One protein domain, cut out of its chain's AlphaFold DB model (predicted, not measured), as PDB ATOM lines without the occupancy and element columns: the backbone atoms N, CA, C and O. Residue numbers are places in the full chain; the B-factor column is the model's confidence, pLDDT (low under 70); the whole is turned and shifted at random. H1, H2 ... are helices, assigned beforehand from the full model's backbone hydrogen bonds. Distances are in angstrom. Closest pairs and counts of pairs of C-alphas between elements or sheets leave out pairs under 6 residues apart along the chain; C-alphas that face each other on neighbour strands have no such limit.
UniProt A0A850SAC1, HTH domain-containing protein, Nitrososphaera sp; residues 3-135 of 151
ATOM      1  N   GLY A   3     -36.420 -39.895 -42.689       62.84
ATOM      2  CA  GLY A   3     -35.670 -40.293 -43.897       62.84
ATOM      3  C   GLY A   3     -34.862 -39.166 -44.558       62.84
ATOM      4  O   GLY A   3     -33.670 -39.327 -44.793       62.84
ATOM      5  N   GLN A   4     -35.461 -37.982 -44.739       62.88
ATOM      6  CA  GLN A   4     -34.809 -36.832 -45.397       62.88
ATOM      7  C   GLN A   4     -33.556 -36.321 -44.671       62.88
ATOM      8  O   GLN A   4     -32.646 -35.778 -45.292       62.88
ATOM      9  N   LYS A   5     -33.494 -36.476 -43.343       69.81
ATOM     10  CA  LYS A   5     -32.362 -35.988 -42.547       69.81
ATOM     11  C   LYS A   5     -31.121 -36.873 -42.717       69.81
ATOM     12  O   LYS A   5     -30.013 -36.351 -42.694       69.81
ATOM     13  N   GLY A   6     -31.315 -38.181 -42.911       73.00
ATOM     14  CA  GLY A   6     -30.229 -39.129 -43.175       73.00
ATOM     15  C   GLY A   6     -29.649 -38.971 -44.580       73.00
ATOM     16  O   GLY A   6     -28.436 -38.922 -44.736       73.00
ATOM     17  N   GLU A   7     -30.507 -38.800 -45.588       78.25
ATOM     18  CA  GLU A   7     -30.089 -38.603 -46.986       78.25
ATOM     19  C   GLU A   7     -29.242 -37.333 -47.162       78.25
ATOM     20  O   GLU A   7     -28.158 -37.383 -47.745       78.25
ATOM     21  N   MET A   8     -29.670 -36.217 -46.562       82.75
ATOM     22  CA  MET A   8     -28.917 -34.957 -46.579       82.75
ATOM     23  C   MET A   8     -27.539 -35.087 -45.907       82.75
ATOM     24  O   MET A   8     -26.568 -34.459 -46.328       82.75
ATOM     25  N   GLN A   9     -27.437 -35.899 -44.855       85.62
ATOM     26  CA  GLN A   9     -26.179 -36.107 -44.145       85.62
ATOM     27  C   GLN A   9     -25.186 -36.928 -44.980       85.62
ATOM     28  O   GLN A   9     -24.017 -36.552 -45.079       85.62
ATOM     29  N   VAL A  10     -25.668 -37.970 -45.665       90.62
ATOM     30  CA  VAL A  10     -24.867 -38.772 -46.604       90.62
ATOM     31  C   VAL A  10     -24.349 -37.922 -47.768       90.62
ATOM     32  O   VAL A  10     -23.194 -38.068 -48.177       90.62
ATOM     33  N   GLU A  11     -25.162 -37.004 -48.292       91.75
ATOM     34  CA  GLU A  11     -24.753 -36.111 -49.381       91.75
ATOM     35  C   GLU A  11     -23.612 -35.170 -48.955       91.75
ATOM     36  O   GLU A  11     -22.615 -35.021 -49.669       91.75
ATOM     37  N   ILE A  12     -23.710 -34.591 -47.752       93.56
ATOM     38  CA  ILE A  12     -22.663 -33.735 -47.177       93.56
ATOM     39  C   ILE A  12     -21.364 -34.522 -46.963       93.56
ATOM     40  O   ILE A  12     -20.287 -34.037 -47.315       93.56
ATOM     41  N   GLU A  13     -21.442 -35.730 -46.405       93.25
ATOM     42  CA  GLU A  13     -20.272 -36.586 -46.179       93.25
ATOM     43  C   GLU A  13     -19.610 -36.999 -47.497       93.25
ATOM     44  O   GLU A  13     -18.387 -36.917 -47.640       93.25
ATOM     45  N   THR A  14     -20.417 -37.335 -48.505       95.31
ATOM     46  CA  THR A  14     -19.934 -37.651 -49.854       95.31
ATOM     47  C   THR A  14     -19.215 -36.455 -50.480       95.31
ATOM     48  O   THR A  14     -18.135 -36.609 -51.058       95.31
ATOM     49  N   ARG A  15     -19.771 -35.241 -50.353       96.50
ATOM     50  CA  ARG A  15     -19.126 -34.017 -50.849       96.50
ATOM     51  C   ARG A  15     -17.801 -33.761 -50.136       96.50
ATOM     52  O   ARG A  15     -16.798 -33.517 -50.799       96.50
ATOM     53  N   ARG A  16     -17.769 -33.876 -48.808       96.38
ATOM     54  CA  ARG A  16     -16.552 -33.713 -47.993       96.38
ATOM     55  C   ARG A  16     -15.447 -34.693 -48.378       96.38
ATOM     56  O   ARG A  16     -14.300 -34.281 -48.530       96.38
ATOM     57  N   ALA A  17     -15.791 -35.958 -48.624       95.44
ATOM     58  CA  ALA A  17     -14.839 -36.957 -49.105       95.44
ATOM     59  C   ALA A  17     -14.210 -36.554 -50.452       95.44
ATOM     60  O   ALA A  17     -12.993 -36.648 -50.622       95.44
ATOM     61  N   LYS A  18     -15.014 -36.029 -51.388       96.94
ATOM     62  CA  LYS A  18     -14.513 -35.502 -52.669       96.94
ATOM     63  C   LYS A  18     -13.634 -34.265 -52.481       96.94
ATOM     64  O   LYS A  18     -12.556 -34.207 -53.063       96.94
ATOM     65  N   VAL A  19     -14.046 -33.321 -51.630       97.25
ATOM     66  CA  VAL A  19     -13.235 -32.143 -51.274       97.25
ATOM     67  C   VAL A  19     -11.868 -32.574 -50.732       97.25
ATOM     68  O   VAL A  19     -10.857 -32.013 -51.141       97.25
ATOM     69  N   MET A  20     -11.792 -33.604 -49.880       94.50
ATOM     70  CA  MET A  20     -10.498 -34.115 -49.403       94.50
ATOM     71  C   MET A  20      -9.658 -34.778 -50.476       94.50
ATOM     72  O   MET A  20      -8.451 -34.543 -50.523       94.50
ATOM     73  N   ALA A  21     -10.280 -35.559 -51.354       96.06
ATOM     74  CA  ALA A  21      -9.585 -36.184 -52.470       96.06
ATOM     75  C   ALA A  21      -9.021 -35.160 -53.474       96.06
ATOM     76  O   ALA A  21      -8.008 -35.433 -54.112       96.06
ATOM     77  N   LEU A  22      -9.664 -33.999 -53.635       95.50
ATOM     78  CA  LEU A  22      -9.173 -32.908 -54.484       95.50
ATOM     79  C   LEU A  22      -8.113 -32.066 -53.771       95.50
ATOM     80  O   LEU A  22      -7.057 -31.787 -54.335       95.50
ATOM     81  N   HIS A  23      -8.342 -31.730 -52.503       93.88
ATOM     82  CA  HIS A  23      -7.381 -30.989 -51.694       93.88
ATOM     83  C   HIS A  23      -6.051 -31.750 -51.542       93.88
ATOM     84  O   HIS A  23      -4.988 -31.133 -51.555       93.88
ATOM     85  N   SER A  24      -6.069 -33.088 -51.450       91.81
ATOM     86  CA  SER A  24      -4.841 -33.903 -51.406       91.81
ATOM     87  C   SER A  24      -4.024 -33.861 -52.703       91.81
ATOM     88  O   SER A  24      -2.830 -34.148 -52.679       91.81
ATOM     89  N   LYS A  25      -4.640 -33.460 -53.822       95.31
ATOM     90  CA  LYS A  25      -3.988 -33.253 -55.124       95.31
ATOM     91  C   LYS A  25      -3.513 -31.809 -55.335       95.31
ATOM     92  O   LYS A  25      -3.027 -31.493 -56.414       95.31
ATOM     93  N   GLY A  26      -3.664 -30.933 -54.337       93.62
ATOM     94  CA  GLY A  26      -3.268 -29.523 -54.426       93.62
ATOM     95  C   GLY A  26      -4.241 -28.628 -55.201       93.62
ATOM     96  O   GLY A  26      -3.884 -27.501 -55.526       93.62
ATOM     97  N   ILE A  27      -5.457 -29.107 -55.487       95.69
ATOM     98  CA  ILE A  27      -6.493 -28.328 -56.181       95.69
ATOM     99  C   ILE A  27      -6.964 -27.173 -55.288       95.69
ATOM    100  O   ILE A  27      -7.184 -27.352 -54.086       95.69
ATOM    101  N   THR A  28      -7.124 -25.979 -55.864       95.25
ATOM    102  CA  THR A  28      -7.566 -24.788 -55.124       95.25
ATOM    103  C   THR A  28      -9.058 -24.848 -54.787       95.25
ATOM    104  O   THR A  28      -9.831 -25.573 -55.409       95.25
ATOM    105  N   GLN A  29      -9.508 -24.072 -53.795       95.38
ATOM    106  CA  GLN A  29     -10.927 -24.079 -53.409       95.38
ATOM    107  C   GLN A  29     -11.858 -23.588 -54.523       95.38
ATOM    108  O   GLN A  29     -12.968 -24.100 -54.636       95.38
ATOM    109  N   ASP A  30     -11.402 -22.651 -55.359       96.88
ATOM    110  CA  ASP A  30     -12.158 -22.166 -56.519       96.88
ATOM    111  C   ASP A  30     -12.302 -23.246 -57.600       96.88
ATOM    112  O   ASP A  30     -13.366 -23.395 -58.200       96.88
ATOM    113  N   GLU A  31     -11.248 -24.025 -57.850       95.75
ATOM    114  CA  GLU A  31     -11.290 -25.155 -58.785       95.75
ATOM    115  C   GLU A  31     -12.169 -26.288 -58.245       95.75
ATOM    116  O   GLU A  31     -13.018 -26.798 -58.973       95.75
ATOM    117  N   MET A  32     -12.052 -26.608 -56.950       97.31
ATOM    118  CA  MET A  32     -12.924 -27.578 -56.278       97.31
ATOM    119  C   MET A  32     -14.397 -27.168 -56.354       97.31
ATOM    120  O   MET A  32     -15.256 -28.004 -56.613       97.31
ATOM    121  N   ALA A  33     -14.697 -25.885 -56.142       97.75
ATOM    122  CA  ALA A  33     -16.050 -25.343 -56.223       97.75
ATOM    123  C   ALA A  33     -16.657 -25.550 -57.618       97.75
ATOM    124  O   ALA A  33     -17.775 -26.051 -57.745       97.75
ATOM    125  N   LYS A  34     -15.878 -25.243 -58.666       97.56
ATOM    126  CA  LYS A  34     -16.273 -25.462 -60.065       97.56
ATOM    127  C   LYS A  34     -16.477 -26.941 -60.383       97.56
ATOM    128  O   LYS A  34     -17.480 -27.283 -60.997       97.56
ATOM    129  N   GLU A  35     -15.560 -27.809 -59.957       96.56
ATOM    130  CA  GLU A  35     -15.632 -29.253 -60.220       96.56
ATOM    131  C   GLU A  35     -16.823 -29.916 -59.512       96.56
ATOM    132  O   GLU A  35     -17.459 -30.817 -60.058       96.56
ATOM    133  N   LEU A  36     -17.156 -29.451 -58.307       95.81
ATOM    134  CA  LEU A  36     -18.234 -30.009 -57.491       95.81
ATOM    135  C   LEU A  36     -19.592 -29.326 -57.709       95.81
ATOM    136  O   LEU A  36     -20.585 -29.800 -57.160       95.81
ATOM    137  N   GLY A  37     -19.650 -28.238 -58.484       96.44
ATOM    138  CA  GLY A  37     -20.884 -27.493 -58.747       96.44
ATOM    139  C   GLY A  37     -21.462 -26.800 -57.508       96.44
ATOM    140  O   GLY A  37     -22.679 -26.732 -57.355       96.44
ATOM    141  N   VAL A  38     -20.604 -26.317 -56.603       96.56
ATOM    142  CA  VAL A  38     -21.002 -25.644 -55.353       96.56
ATOM    143  C   VAL A  38     -20.284 -24.309 -55.194       96.56
ATOM    144  O   VAL A  38     -19.252 -24.075 -55.813       96.56
ATOM    145  N   ASP A  39     -20.778 -23.446 -54.306       97.06
ATOM    146  CA  ASP A  39     -20.062 -22.218 -53.952       97.06
ATOM    147  C   ASP A  39     -18.729 -22.517 -53.259       97.06
ATOM    148  O   ASP A  39     -18.638 -23.402 -52.400       97.06
ATOM    149  N   GLN A  40     -17.711 -21.698 -53.527       97.00
ATOM    150  CA  GLN A  40     -16.421 -21.791 -52.835       97.00
ATOM    151  C   GLN A  40     -16.573 -21.679 -51.308       97.00
ATOM    152  O   GLN A  40     -15.906 -22.400 -50.564       97.00
ATOM    153  N   ALA A  41     -17.527 -20.878 -50.821       96.94
ATOM    154  CA  ALA A  41     -17.835 -20.784 -49.395       96.94
ATOM    155  C   ALA A  41     -18.311 -22.119 -48.786       96.94
ATOM    156  O   ALA A  41     -18.130 -22.352 -47.588       96.94
ATOM    157  N   THR A  42     -18.935 -22.994 -49.579       96.75
ATOM    158  CA  THR A  42     -19.335 -24.346 -49.159       96.75
ATOM    159  C   THR A  42     -18.106 -25.241 -49.014       96.75
ATOM    160  O   THR A  42     -17.956 -25.894 -47.982       96.75
ATOM    161  N   VAL A  43     -17.184 -25.199 -49.983       97.31
ATOM    162  CA  VAL A  43     -15.894 -25.912 -49.915       97.31
ATOM    163  C   VAL A  43     -15.085 -25.460 -48.696       97.31
ATOM    164  O   VAL A  43     -14.584 -26.296 -47.945       97.31
ATOM    165  N   SER A  44     -15.015 -24.150 -48.442       97.25
ATOM    166  CA  SER A  44     -14.328 -23.590 -47.274       97.25
ATOM    167  C   SER A  44     -14.902 -24.121 -45.957       97.25
ATOM    168  O   SER A  44     -14.155 -24.584 -45.093       97.25
ATOM    169  N   ARG A  45     -16.235 -24.099 -45.804       96.75
ATOM    170  CA  ARG A  45     -16.922 -24.625 -44.613       96.75
ATOM    171  C   ARG A  45     -16.683 -26.120 -44.419       96.75
ATOM    172  O   ARG A  45     -16.466 -26.561 -43.294       96.75
ATOM    173  N   ASP A  46     -16.684 -26.894 -45.501       96.62
ATOM    174  CA  ASP A  46     -16.385 -28.324 -45.443       96.62
ATOM    175  C   ASP A  46     -14.942 -28.580 -44.991       96.62
ATOM    176  O   ASP A  46     -14.722 -29.380 -44.082       96.62
ATOM    177  N   LEU A  47     -13.961 -27.864 -45.551       95.12
ATOM    178  CA  LEU A  47     -12.559 -27.948 -45.125       95.12
ATOM    179  C   LEU A  47     -12.382 -27.576 -43.648       95.12
ATOM    180  O   LEU A  47     -11.626 -28.233 -42.934       95.12
ATOM    181  N   GLN A  48     -13.071 -26.534 -43.184       95.31
ATOM    182  CA  GLN A  48     -13.026 -26.109 -41.787       95.31
ATOM    183  C   GLN A  48     -13.599 -27.177 -40.850       95.31
ATOM    184  O   GLN A  48     -12.975 -27.501 -39.837       95.31
ATOM    185  N   GLU A  49     -14.750 -27.756 -41.191       94.31
ATOM    186  CA  GLU A  49     -15.363 -28.803 -40.372       94.31
ATOM    187  C   GLU A  49     -14.483 -30.056 -40.321       94.31
ATOM    188  O   GLU A  49     -14.286 -30.626 -39.250       94.31
ATOM    189  N   MET A  50     -13.866 -30.443 -41.440       92.12
ATOM    190  CA  MET A  50     -12.931 -31.571 -41.463       92.12
ATOM    191  C   MET A  50     -11.690 -31.308 -40.603       92.12
ATOM    192  O   MET A  50     -11.314 -32.170 -39.814       92.12
ATOM    193  N   ARG A  51     -11.107 -30.098 -40.645       90.19
ATOM    194  CA  ARG A  51     -10.005 -29.722 -39.733       90.19
ATOM    195  C   ARG A  51     -10.420 -29.815 -38.268       90.19
ATOM    196  O   ARG A  51      -9.658 -30.323 -37.449       90.19
ATOM    197  N   LYS A  52     -11.622 -29.340 -37.931       90.50
ATOM    198  CA  LYS A  52     -12.166 -29.408 -36.569       90.50
ATOM    199  C   LYS A  52     -12.337 -30.855 -36.105       90.50
ATOM    200  O   LYS A  52     -11.975 -31.180 -34.976       90.50
ATOM    201  N   GLN A  53     -12.843 -31.727 -36.974       88.56
ATOM    202  CA  GLN A  53     -12.978 -33.155 -36.693       88.56
ATOM    203  C   GLN A  53     -11.613 -33.820 -36.495       88.56
ATOM    204  O   GLN A  53     -11.424 -34.508 -35.495       88.56
ATOM    205  N   SER A  54     -10.639 -33.555 -37.372       82.62
ATOM    206  CA  SER A  54      -9.271 -34.061 -37.213       82.62
ATOM    207  C   SER A  54      -8.633 -33.589 -35.907       82.62
ATOM    208  O   SER A  54      -8.059 -34.402 -35.189       82.62
ATOM    209  N   LYS A  55      -8.785 -32.305 -35.555       81.75
ATOM    210  CA  LYS A  55      -8.300 -31.758 -34.281       81.75
ATOM    211  C   LYS A  55      -8.905 -32.509 -33.094       81.75
ATOM    212  O   LYS A  55      -8.162 -32.956 -32.232       81.75
ATOM    213  N   LYS A  56     -10.223 -32.727 -33.096       83.12
ATOM    214  CA  LYS A  56     -10.914 -33.468 -32.032       83.12
ATOM    215  C   LYS A  56     -10.417 -34.912 -31.900       83.12
ATOM    216  O   LYS A  56     -10.260 -35.395 -30.785       83.12
ATOM    217  N   VAL A  57     -10.171 -35.599 -33.020       81.50
ATOM    218  CA  VAL A  57      -9.630 -36.971 -33.010       81.50
ATOM    219  C   VAL A  57      -8.235 -36.995 -32.389       81.50
ATOM    220  O   VAL A  57      -7.983 -37.817 -31.514       81.50
ATOM    221  N   VAL A  58      -7.356 -36.073 -32.788       76.25
ATOM    222  CA  VAL A  58      -6.004 -35.970 -32.220       76.25
ATOM    223  C   VAL A  58      -6.056 -35.620 -30.733       76.25
ATOM    224  O   VAL A  58      -5.381 -36.263 -29.939       76.25
ATOM    225  N   GLU A  59      -6.878 -34.650 -30.332       74.88
ATOM    226  CA  GLU A  59      -7.072 -34.283 -28.921       74.88
ATOM    227  C   GLU A  59      -7.540 -35.474 -28.086       74.88
ATOM    228  O   GLU A  59      -7.022 -35.705 -26.993       74.88
ATOM    229  N   GLN A  60      -8.491 -36.253 -28.604       76.81
ATOM    230  CA  GLN A  60      -8.978 -37.448 -27.932       76.81
ATOM    231  C   GLN A  60      -7.878 -38.508 -27.812       76.81
ATOM    232  O   GLN A  60      -7.656 -39.007 -26.717       76.81
ATOM    233  N   GLN A  61      -7.135 -38.785 -28.887       74.19
ATOM    234  CA  GLN A  61      -6.014 -39.730 -28.859       74.19
ATOM    235  C   GLN A  61      -4.924 -39.317 -27.862       74.19
ATOM    236  O   GLN A  61      -4.463 -40.142 -27.080       74.19
ATOM    237  N   VAL A  62      -4.535 -38.038 -27.853       72.62
ATOM    238  CA  VAL A  62      -3.554 -37.506 -26.893       72.62
ATOM    239  C   VAL A  62      -4.080 -37.615 -25.462       72.62
ATOM    240  O   VAL A  62      -3.324 -37.956 -24.555       72.62
ATOM    241  N   THR A  63      -5.372 -37.355 -25.250       78.19
ATOM    242  CA  THR A  63      -6.005 -37.488 -23.932       78.19
ATOM    243  C   THR A  63      -6.011 -38.942 -23.464       78.19
ATOM    244  O   THR A  63      -5.640 -39.208 -22.323       78.19
ATOM    245  N   ASP A  64      -6.389 -39.879 -24.331       76.75
ATOM    246  CA  ASP A  64      -6.451 -41.304 -24.007       76.75
ATOM    247  C   ASP A  64      -5.055 -41.860 -23.680       76.75
ATOM    248  O   ASP A  64      -4.889 -42.549 -22.673       76.75
ATOM    249  N   GLU A  65      -4.033 -41.492 -24.462       75.25
ATOM    250  CA  GLU A  65      -2.640 -41.869 -24.192       75.25
ATOM    251  C   GLU A  65      -2.147 -41.287 -22.858       75.25
ATOM    252  O   GLU A  65      -1.559 -41.993 -22.038       75.25
ATOM    253  N   ALA A  66      -2.446 -40.014 -22.581       76.50
ATOM    254  CA  ALA A  66      -2.088 -39.383 -21.314       76.50
ATOM    255  C   ALA A  66      -2.767 -40.065 -20.110       76.50
ATOM    256  O   ALA A  66      -2.139 -40.244 -19.064       76.50
ATOM    257  N   LEU A  67      -4.033 -40.475 -20.246       81.19
ATOM    258  CA  LEU A  67      -4.756 -41.225 -19.211       81.19
ATOM    259  C   LEU A  67      -4.177 -42.629 -19.009       81.19
ATOM    260  O   LEU A  67      -4.101 -43.112 -17.871       81.19
ATOM    261  N   PHE A  68      -3.752 -43.284 -20.089       82.81
ATOM    262  CA  PHE A  68      -3.087 -44.577 -20.019       82.81
ATOM    263  C   PHE A  68      -1.737 -44.479 -19.296       82.81
ATOM    264  O   PHE A  68      -1.494 -45.233 -18.350       82.81
ATOM    265  N   GLU A  69      -0.897 -43.508 -19.654       85.62
ATOM    266  CA  GLU A  69       0.388 -43.280 -18.986       85.62
ATOM    267  C   GLU A  69       0.214 -42.862 -17.520       85.62
ATOM    268  O   GLU A  69       0.926 -43.358 -16.644       85.62
ATOM    269  N   PHE A  70      -0.797 -42.047 -17.204       83.12
ATOM    270  CA  PHE A  70      -1.167 -41.757 -15.817       83.12
ATOM    271  C   PHE A  70      -1.528 -43.034 -15.042       83.12
ATOM    272  O   PHE A  70      -1.069 -43.235 -13.915       83.12
ATOM    273  N   SER A  71      -2.305 -43.930 -15.652       84.50
ATOM    274  CA  SER A  71      -2.685 -45.210 -15.043       84.50
ATOM    275  C   SER A  71      -1.469 -46.112 -14.812       84.50
ATOM    276  O   SER A  71      -1.330 -46.709 -13.741       84.50
ATOM    277  N   ARG A  72      -0.546 -46.175 -15.781       89.50
ATOM    278  CA  ARG A  72       0.723 -46.904 -15.662       89.50
ATOM    279  C   ARG A  72       1.593 -46.339 -14.537       89.50
ATOM    280  O   ARG A  72       2.114 -47.109 -13.730       89.50
ATOM    281  N   TRP A  73       1.718 -45.017 -14.447       89.06
ATOM    282  CA  TRP A  73       2.455 -44.340 -13.379       89.06
ATOM    283  C   TRP A  73       1.865 -44.633 -11.990       89.06
ATOM    284  O   TRP A  73       2.606 -45.005 -11.076       89.06
ATOM    285  N   MET A  74       0.538 -44.561 -11.841       88.69
ATOM    286  CA  MET A  74      -0.160 -44.913 -10.597       88.69
ATOM    287  C   MET A  74       0.107 -46.364 -10.180       88.69
ATOM    288  O   MET A  74       0.425 -46.622  -9.019       88.69
ATOM    289  N   ALA A  75       0.043 -47.304 -11.128       92.38
ATOM    290  CA  ALA A  75       0.355 -48.708 -10.866       92.38
ATOM    291  C   ALA A  75       1.821 -48.904 -10.438       92.38
ATOM    292  O   ALA A  75       2.102 -49.690  -9.532       92.38
ATOM    293  N   GLY A  76       2.758 -48.166 -11.044       93.75
ATOM    294  CA  GLY A  76       4.162 -48.144 -10.632       93.75
ATOM    295  C   GLY A  76       4.339 -47.665  -9.189       93.75
ATOM    296  O   GLY A  76       4.988 -48.344  -8.391       93.75
ATOM    297  N   LEU A  77       3.694 -46.555  -8.816       93.44
ATOM    298  CA  LEU A  77       3.700 -46.057  -7.437       93.44
ATOM    299  C   LEU A  77       3.080 -47.049  -6.445       93.44
ATOM    300  O   LEU A  77       3.589 -47.202  -5.334       93.44
ATOM    301  N   ASP A  78       2.020 -47.759  -6.829       93.62
ATOM    302  CA  ASP A  78       1.428 -48.803  -5.987       93.62
ATOM    303  C   ASP A  78       2.419 -49.947  -5.728       93.62
ATOM    304  O   ASP A  78       2.482 -50.478  -4.618       93.62
ATOM    305  N   GLN A  79       3.239 -50.319  -6.714       95.88
ATOM    306  CA  GLN A  79       4.286 -51.325  -6.507       95.88
ATOM    307  C   GLN A  79       5.417 -50.796  -5.619       95.88
ATOM    308  O   GLN A  79       5.841 -51.486  -4.690       95.88
ATOM    309  N   MET A  80       5.867 -49.559  -5.849       95.19
ATOM    310  CA  MET A  80       6.920 -48.923  -5.046       95.19
ATOM    311  C   MET A  80       6.504 -48.794  -3.576       95.19
ATOM    312  O   MET A  80       7.273 -49.158  -2.686       95.19
ATOM    313  N   THR A  81       5.270 -48.358  -3.311       97.00
ATOM    314  CA  THR A  81       4.743 -48.250  -1.942       97.00
ATOM    315  C   THR A  81       4.622 -49.617  -1.272       97.00
ATOM    316  O   THR A  81       5.016 -49.759  -0.119       97.00
ATOM    317  N   ARG A  82       4.170 -50.661  -1.984       97.00
ATOM    318  CA  ARG A  82       4.134 -52.037  -1.451       97.00
ATOM    319  C   ARG A  82       5.513 -52.542  -1.040       97.00
ATOM    320  O   ARG A  82       5.643 -53.157   0.015       97.00
ATOM    321  N   VAL A  83       6.536 -52.327  -1.868       96.19
ATOM    322  CA  VAL A  83       7.910 -52.744  -1.545       96.19
ATOM    323  C   VAL A  83       8.444 -51.956  -0.352       96.19
ATOM    324  O   VAL A  83       8.999 -52.551   0.567       96.19
ATOM    325  N   ALA A  84       8.223 -50.643  -0.324       96.62
ATOM    326  CA  ALA A  84       8.681 -49.799   0.770       96.62
ATOM    327  C   ALA A  84       8.021 -50.160   2.111       96.62
ATOM    328  O   ALA A  84       8.718 -50.237   3.118       96.62
ATOM    329  N   TRP A  85       6.723 -50.482   2.122       97.88
ATOM    330  CA  TRP A  85       6.048 -51.004   3.316       97.88
ATOM    331  C   TRP A  85       6.662 -52.317   3.798       97.88
ATOM    332  O   TRP A  85       7.003 -52.427   4.972       97.88
ATOM    333  N   LYS A  86       6.922 -53.272   2.893       97.00
ATOM    334  CA  LYS A  86       7.602 -54.529   3.253       97.00
ATOM    335  C   LYS A  86       8.970 -54.293   3.896       97.00
ATOM    336  O   LYS A  86       9.342 -55.027   4.802       97.00
ATOM    337  N   MET A  87       9.724 -53.300   3.425       95.12
ATOM    338  CA  MET A  87      11.023 -52.948   4.007       95.12
ATOM    339  C   MET A  87      10.873 -52.263   5.370       95.12
ATOM    340  O   MET A  87      11.615 -52.583   6.295       95.12
ATOM    341  N   ALA A  88       9.889 -51.373   5.520       95.88
ATOM    342  CA  ALA A  88       9.603 -50.698   6.786       95.88
ATOM    343  C   ALA A  88       9.141 -51.675   7.885       95.88
ATOM    344  O   ALA A  88       9.485 -51.510   9.055       95.88
ATOM    345  N   GLU A  89       8.385 -52.706   7.505       96.00
ATOM    346  CA  GLU A  89       7.812 -53.702   8.417       96.00
ATOM    347  C   GLU A  89       8.725 -54.912   8.654       96.00
ATOM    348  O   GLU A  89       8.457 -55.716   9.544       96.00
ATOM    349  N   ASN A  90       9.828 -55.045   7.910       95.50
ATOM    350  CA  ASN A  90      10.745 -56.167   8.064       95.50
ATOM    351  C   ASN A  90      11.385 -56.165   9.463       95.50
ATOM    352  O   ASN A  90      12.051 -55.211   9.875       95.50
ATOM    353  N   GLU A  91      11.204 -57.258  10.199       94.75
ATOM    354  CA  GLU A  91      11.741 -57.439  11.550       94.75
ATOM    355  C   GLU A  91      13.273 -57.397  11.582       94.75
ATOM    356  O   GLU A  91      13.850 -56.911  12.553       94.75
ATOM    357  N   ASN A  92      13.925 -57.817  10.494       95.12
ATOM    358  CA  ASN A  92      15.383 -57.856  10.374       95.12
ATOM    359  C   ASN A  92      16.004 -56.512   9.958       95.12
ATOM    360  O   ASN A  92      17.227 -56.395   9.920       95.12
ATOM    361  N   SER A  93      15.192 -55.509   9.617       93.06
ATOM    362  CA  SER A  93      15.691 -54.195   9.212       93.06
ATOM    363  C   SER A  93      16.055 -53.329  10.416       93.06
ATOM    364  O   SER A  93      15.325 -53.248  11.407       93.06
ATOM    365  N   SER A  94      17.178 -52.623  10.306       96.38
ATOM    366  CA  SER A  94      17.618 -51.634  11.287       96.38
ATOM    367  C   SER A  94      16.667 -50.434  11.351       96.38
ATOM    368  O   SER A  94      15.946 -50.126  10.399       96.38
ATOM    369  N   ALA A  95      16.700 -49.688  12.458       95.88
ATOM    370  CA  ALA A  95      15.885 -48.481  12.618       95.88
ATOM    371  C   ALA A  95      16.117 -47.443  11.499       95.88
ATOM    372  O   ALA A  95      15.175 -46.782  11.068       95.88
ATOM    373  N   ILE A  96      17.352 -47.330  10.995       96.75
ATOM    374  CA  ILE A  96      17.705 -46.410   9.902       96.75
ATOM    375  C   ILE A  96      17.084 -46.867   8.579       96.75
ATOM    376  O   ILE A  96      16.558 -46.043   7.836       96.75
ATOM    377  N   GLU A  97      17.124 -48.165   8.275       95.12
ATOM    378  CA  GLU A  97      16.497 -48.705   7.062       95.12
ATOM    379  C   GLU A  97      14.983 -48.511   7.097       95.12
ATOM    380  O   GLU A  97      14.414 -48.034   6.118       95.12
ATOM    381  N   LYS A  98      14.353 -48.766   8.251       97.12
ATOM    382  CA  LYS A  98      12.920 -48.514   8.447       97.12
ATOM    383  C   LYS A  98      12.571 -47.043   8.241       97.12
ATOM    384  O   LYS A  98      11.632 -46.739   7.510       97.12
ATOM    385  N   LEU A  99      13.346 -46.129   8.830       97.25
ATOM    386  CA  LEU A  99      13.141 -44.690   8.656       97.25
ATOM    387  C   LEU A  99      13.249 -44.281   7.181       97.25
ATOM    388  O   LEU A  99      12.363 -43.593   6.683       97.25
ATOM    389  N   ARG A 100      14.266 -44.763   6.458       97.44
ATOM    390  CA  ARG A 100      14.436 -44.482   5.021       97.44
ATOM    391  C   ARG A 100      13.271 -45.005   4.182       97.44
ATOM    392  O   ARG A 100      12.824 -44.326   3.261       97.44
ATOM    393  N   SER A 101      12.753 -46.192   4.498       96.94
ATOM    394  CA  SER A 101      11.568 -46.733   3.825       96.94
ATOM    395  C   SER A 101      10.324 -45.872   4.071       96.94
ATOM    396  O   SER A 101       9.559 -45.628   3.139       96.94
ATOM    397  N   LEU A 102      10.146 -45.360   5.291       97.31
ATOM    398  CA  LEU A 102       9.049 -44.449   5.633       97.31
ATOM    399  C   LEU A 102       9.195 -43.069   4.966       97.31
ATOM    400  O   LEU A 102       8.203 -42.506   4.503       97.31
ATOM    401  N   GLU A 103      10.412 -42.532   4.867       97.56
ATOM    402  CA  GLU A 103      10.689 -41.291   4.129       97.56
ATOM    403  C   GLU A 103      10.342 -41.436   2.646       97.56
ATOM    404  O   GLU A 103       9.643 -40.591   2.085       97.56
ATOM    405  N   PHE A 104      10.740 -42.548   2.032       96.62
ATOM    406  CA  PHE A 104      10.386 -42.850   0.650       96.62
ATOM    407  C   PHE A 104       8.867 -43.013   0.457       96.62
ATOM    408  O   PHE A 104       8.310 -42.500  -0.513       96.62
ATOM    409  N   LEU A 105       8.166 -43.655   1.399       97.44
ATOM    410  CA  LEU A 105       6.700 -43.751   1.382       97.44
ATOM    411  C   LEU A 105       6.028 -42.376   1.397       97.44
ATOM    412  O   LEU A 105       5.117 -42.130   0.603       97.44
ATOM    413  N   ARG A 106       6.490 -41.464   2.263       96.00
ATOM    414  CA  ARG A 106       6.014 -40.072   2.295       96.00
ATOM    415  C   ARG A 106       6.189 -39.408   0.930       96.00
ATOM    416  O   ARG A 106       5.270 -38.738   0.460       96.00
ATOM    417  N   ASP A 107       7.329 -39.611   0.280       94.00
ATOM    418  CA  ASP A 107       7.609 -39.017  -1.027       94.00
ATOM    419  C   ASP A 107       6.703 -39.602  -2.128       94.00
ATOM    420  O   ASP A 107       6.152 -38.844  -2.933       94.00
ATOM    421  N   CYS A 108       6.429 -40.914  -2.112       93.12
ATOM    422  CA  CYS A 108       5.435 -41.539  -2.992       93.12
ATOM    423  C   CYS A 108       4.022 -40.965  -2.782       93.12
ATOM    424  O   CYS A 108       3.327 -40.665  -3.756       93.12
ATOM    425  N   TYR A 109       3.588 -40.787  -1.530       93.00
ATOM    426  CA  TYR A 109       2.274 -40.209  -1.230       93.00
ATOM    427  C   TYR A 109       2.179 -38.740  -1.645       93.00
ATOM    428  O   TYR A 109       1.169 -38.335  -2.220       93.00
ATOM    429  N   ASN A 110       3.242 -37.962  -1.441       89.69
ATOM    430  CA  ASN A 110       3.317 -36.580  -1.905       89.69
ATOM    431  C   ASN A 110       3.240 -36.491  -3.433       89.69
ATOM    432  O   ASN A 110       2.492 -35.666  -3.955       89.69
ATOM    433  N   ALA A 111       3.963 -37.351  -4.157       87.25
ATOM    434  CA  ALA A 111       3.891 -37.409  -5.616       87.25
ATOM    435  C   ALA A 111       2.468 -37.745  -6.095       87.25
ATOM    436  O   ALA A 111       1.933 -37.067  -6.974       87.25
ATOM    437  N   ARG A 112       1.817 -38.728  -5.455       86.88
ATOM    438  CA  ARG A 112       0.417 -39.092  -5.721       86.88
ATOM    439  C   ARG A 112      -0.534 -37.915  -5.509       86.88
ATOM    440  O   ARG A 112      -1.371 -37.641  -6.364       86.88
ATOM    441  N   LEU A 113      -0.384 -37.204  -4.392       84.06
ATOM    442  CA  LEU A 113      -1.220 -36.058  -4.046       84.06
ATOM    443  C   LEU A 113      -1.059 -34.909  -5.049       84.06
ATOM    444  O   LEU A 113      -2.058 -34.373  -5.524       84.06
ATOM    445  N   ARG A 114       0.188 -34.576  -5.418       80.81
ATOM    446  CA  ARG A 114       0.495 -33.527  -6.406       80.81
ATOM    447  C   ARG A 114      -0.157 -33.801  -7.755       80.81
ATOM    448  O   ARG A 114      -0.715 -32.889  -8.353       80.81
ATOM    449  N   MET A 115      -0.129 -35.050  -8.215       77.31
ATOM    450  CA  MET A 115      -0.717 -35.409  -9.507       77.31
ATOM    451  C   MET A 115      -2.248 -35.447  -9.491       77.31
ATOM    452  O   MET A 115      -2.863 -35.157 -10.513       77.31
ATOM    453  N   LEU A 116      -2.873 -35.788  -8.357       71.56
ATOM    454  CA  LEU A 116      -4.335 -35.864  -8.242       71.56
ATOM    455  C   LEU A 116      -4.998 -34.498  -8.065       71.56
ATOM    456  O   LEU A 116      -6.037 -34.234  -8.668       71.56
ATOM    457  N   ILE A 117      -4.428 -33.657  -7.203       68.88
ATOM    458  CA  ILE A 117      -5.060 -32.399  -6.785       68.88
ATOM    459  C   ILE A 117      -4.528 -31.218  -7.609       68.88
ATOM    460  O   ILE A 117      -5.174 -30.179  -7.663       68.88
ATOM    461  N   GLY A 118      -3.377 -31.382  -8.275       58.66
ATOM    462  CA  GLY A 118      -2.595 -30.255  -8.771       58.66
ATOM    463  C   GLY A 118      -2.054 -29.431  -7.598       58.66
ATOM    464  O   GLY A 118      -2.645 -29.374  -6.520       58.66
ATOM    465  N   THR A 119      -0.901 -28.791  -7.761       50.50
ATOM    466  CA  THR A 119      -0.565 -27.661  -6.888       50.50
ATOM    467  C   THR A 119      -0.968 -26.387  -7.616       50.50
ATOM    468  O   THR A 119      -0.883 -26.326  -8.844       50.50
ATOM    469  N   ASN A 120      -1.424 -25.374  -6.877       51.19
ATOM    470  CA  ASN A 120      -1.881 -24.095  -7.437       51.19
ATOM    471  C   ASN A 120      -0.797 -23.340  -8.249       51.19
ATOM    472  O   ASN A 120      -1.122 -22.322  -8.847       51.19
ATOM    473  N   ASP A 121       0.445 -23.840  -8.298       52.53
ATOM    474  CA  ASP A 121       1.586 -23.252  -9.016       52.53
ATOM    475  C   ASP A 121       2.103 -24.087 -10.207       52.53
ATOM    476  O   ASP A 121       2.986 -23.634 -10.935       52.53
ATOM    477  N   ASP A 122       1.568 -25.285 -10.478       51.94
ATOM    478  CA  ASP A 122       2.100 -26.125 -11.558       51.94
ATOM    479  C   ASP A 122       1.361 -25.899 -12.887       51.94
ATOM    480  O   ASP A 122       0.320 -26.499 -13.191       51.94
ATOM    481  N   SER A 123       1.976 -25.095 -13.759       52.66
ATOM    482  CA  SER A 123       1.584 -24.921 -15.167       52.66
ATOM    483  C   SER A 123       1.588 -26.220 -15.987       52.66
ATOM    484  O   SER A 123       1.070 -26.210 -17.110       52.66
ATOM    485  N   ASN A 124       2.169 -27.289 -15.424       48.94
ATOM    486  CA  ASN A 124       2.393 -28.608 -16.020       48.94
ATOM    487  C   ASN A 124       1.514 -29.716 -15.407       48.94
ATOM    488  O   ASN A 124       1.688 -30.888 -15.739       48.94
ATOM    489  N   SER A 125       0.585 -29.393 -14.498       55.94
ATOM    490  CA  SER A 125      -0.341 -30.403 -13.975       55.94
ATOM    491  C   SER A 125      -1.336 -30.856 -15.054       55.94
ATOM    492  O   SER A 125      -1.701 -30.092 -15.955       55.94
ATOM    493  N   ALA A 126      -1.826 -32.097 -14.953       53.62
ATOM    494  CA  ALA A 126      -2.849 -32.619 -15.863       53.62
ATOM    495  C   ALA A 126      -4.123 -31.753 -15.847       53.62
ATOM    496  O   ALA A 126      -4.731 -31.521 -16.890       53.62
ATOM    497  N   GLN A 127      -4.487 -31.194 -14.687       53.34
ATOM    498  CA  GLN A 127      -5.601 -30.252 -14.565       53.34
ATOM    499  C   GLN A 127      -5.326 -28.923 -15.284       53.34
ATOM    500  O   GLN A 127      -6.203 -28.444 -15.999       53.34
ATOM    501  N   SER A 128      -4.113 -28.368 -15.180       57.66
ATOM    502  CA  SER A 128      -3.703 -27.166 -15.926       57.66
ATOM    503  C   SER A 128      -3.734 -27.390 -17.440       57.66
ATOM    504  O   SER A 128      -4.208 -26.528 -18.179       57.66
ATOM    505  N   HIS A 129      -3.284 -28.552 -17.923       56.94
ATOM    506  CA  HIS A 129      -3.348 -28.892 -19.347       56.94
ATOM    507  C   HIS A 129      -4.788 -29.078 -19.844       56.94
ATOM    508  O   HIS A 129      -5.144 -28.541 -20.892       56.94
ATOM    509  N   VAL A 130      -5.643 -29.760 -19.075       58.16
ATOM    510  CA  VAL A 130      -7.075 -29.909 -19.395       58.16
ATOM    511  C   VAL A 130      -7.797 -28.555 -19.372       58.16
ATOM    512  O   VAL A 130      -8.645 -28.295 -20.227       58.16
ATOM    513  N   PHE A 131      -7.448 -27.667 -18.438       57.84
ATOM    514  CA  PHE A 131      -7.994 -26.312 -18.353       57.84
ATOM    515  C   PHE A 131      -7.572 -25.445 -19.552       57.84
ATOM    516  O   PHE A 131      -8.430 -24.837 -20.192       57.84
ATOM    517  N   LYS A 132      -6.283 -25.456 -19.927       61.69
ATOM    518  CA  LYS A 132      -5.757 -24.734 -21.103       61.69
ATOM    519  C   LYS A 132      -6.385 -25.213 -22.413       61.69
ATOM    520  O   LYS A 132      -6.877 -24.391 -23.180       61.69
ATOM    521  N   MET A 133      -6.483 -26.529 -22.629       58.09
ATOM    522  CA  MET A 133      -7.123 -27.091 -23.831       58.09
ATOM    523  C   MET A 133      -8.596 -26.668 -23.976       58.09
ATOM    524  O   MET A 133      -9.071 -26.417 -25.087       58.09
ATOM    525  N   ARG A 134      -9.319 -26.520 -22.858       56.12
ATOM    526  CA  ARG A 134     -10.711 -26.036 -22.844       56.12
ATOM    527  C   ARG A 134     -10.861 -24.532 -23.079       56.12
ATOM    528  O   ARG A 134     -11.984 -24.089 -23.304       56.12
ATOM    529  N   HIS A 135      -9.799 -23.737 -22.959       54.09
ATOM    530  CA  HIS A 135      -9.867 -22.273 -23.070       54.09
ATOM    531  C   HIS A 135      -9.174 -21.732 -24.332       54.09
ATOM    532  O   HIS A 135      -9.644 -20.751 -24.901       54.09
TER     533      HIS A 135
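Overview. This is residues 3 to 135 of the 151 residues of the protein "HTH domain-containing protein" of Nitrososphaera sp (UniProt A0A850SAC1). One very long helix, H3, makes the length of the domain, with a small head of two helices, H1 and H2, crossing it at its beginning and H4 folding back along its far part as a helical hairpin. The short H5 follows on from H4 in nearly the same direction, and the free part of H1, residues 3 to 11, sticks out from the head. The printed part has 133 residues with five named helices, H1 to H5 in order, and no named strand; the class is all helix. The whole is extended, a rod spanning 83 by 32 by 31 A, with a radius of gyration of the C-alphas of 27.0 A.

Arrangement. H1, residues 3 to 23, touches H2, residues 29 to 36, with residues 15 to 23 alone; the closest C-alphas, of Leu 22 and Met 32, are 6.8 A apart. Their tilt is steep, 53 degrees, opposite ways. H3, residues 40 to 89, is the hub, touching three helices. It is about perpendicular to H1, at 88 degrees, and the closest C-alphas, of Arg 16 and Asp 46, are 6.0 A apart. H2 touches H3 at 72 degrees, only just about perpendicular, closest at the C-alphas of Ala 33 and Gln 40, 4.9 A. H4, residues 95 to 117, forms a hairpin with H3, at a shallow tilt of 19 degrees, opposite ways; H3 touches it with residues 74 to 89 alone, and the closest C-alphas, of Ala 88 and Lys 98, are 4.3 A apart. H5, residues 126 to 135, is close to H4 but not clearly touching, with the C-alphas of Met 115 and Ala 126 at 7.3 A, and is near H3. H1 and H2 are apart from H4 and H5. In the five helices every O i to N i+4 pair is within hydrogen-bond range.

Along the chain. H1 begins at C-alpha 3 (-35.670, -40.293, -43.897) and is 30.8 A long. H3 runs 73.2 A from C-alpha 40 (-16.421, -21.791, -52.835), and H4 32.8 A. H2 is 10.3 A long and H5 14.4 A, ending at C-alpha 135 (-9.867, -22.273, -23.070).

Size, cuts and confidence. The two C-alphas farthest apart, of Gly 37 and Asn 92, are 83.8 A apart. The printed part has no cut and no long link. The pLDDT is under 70 in residues 3 to 5 and 117 to 135.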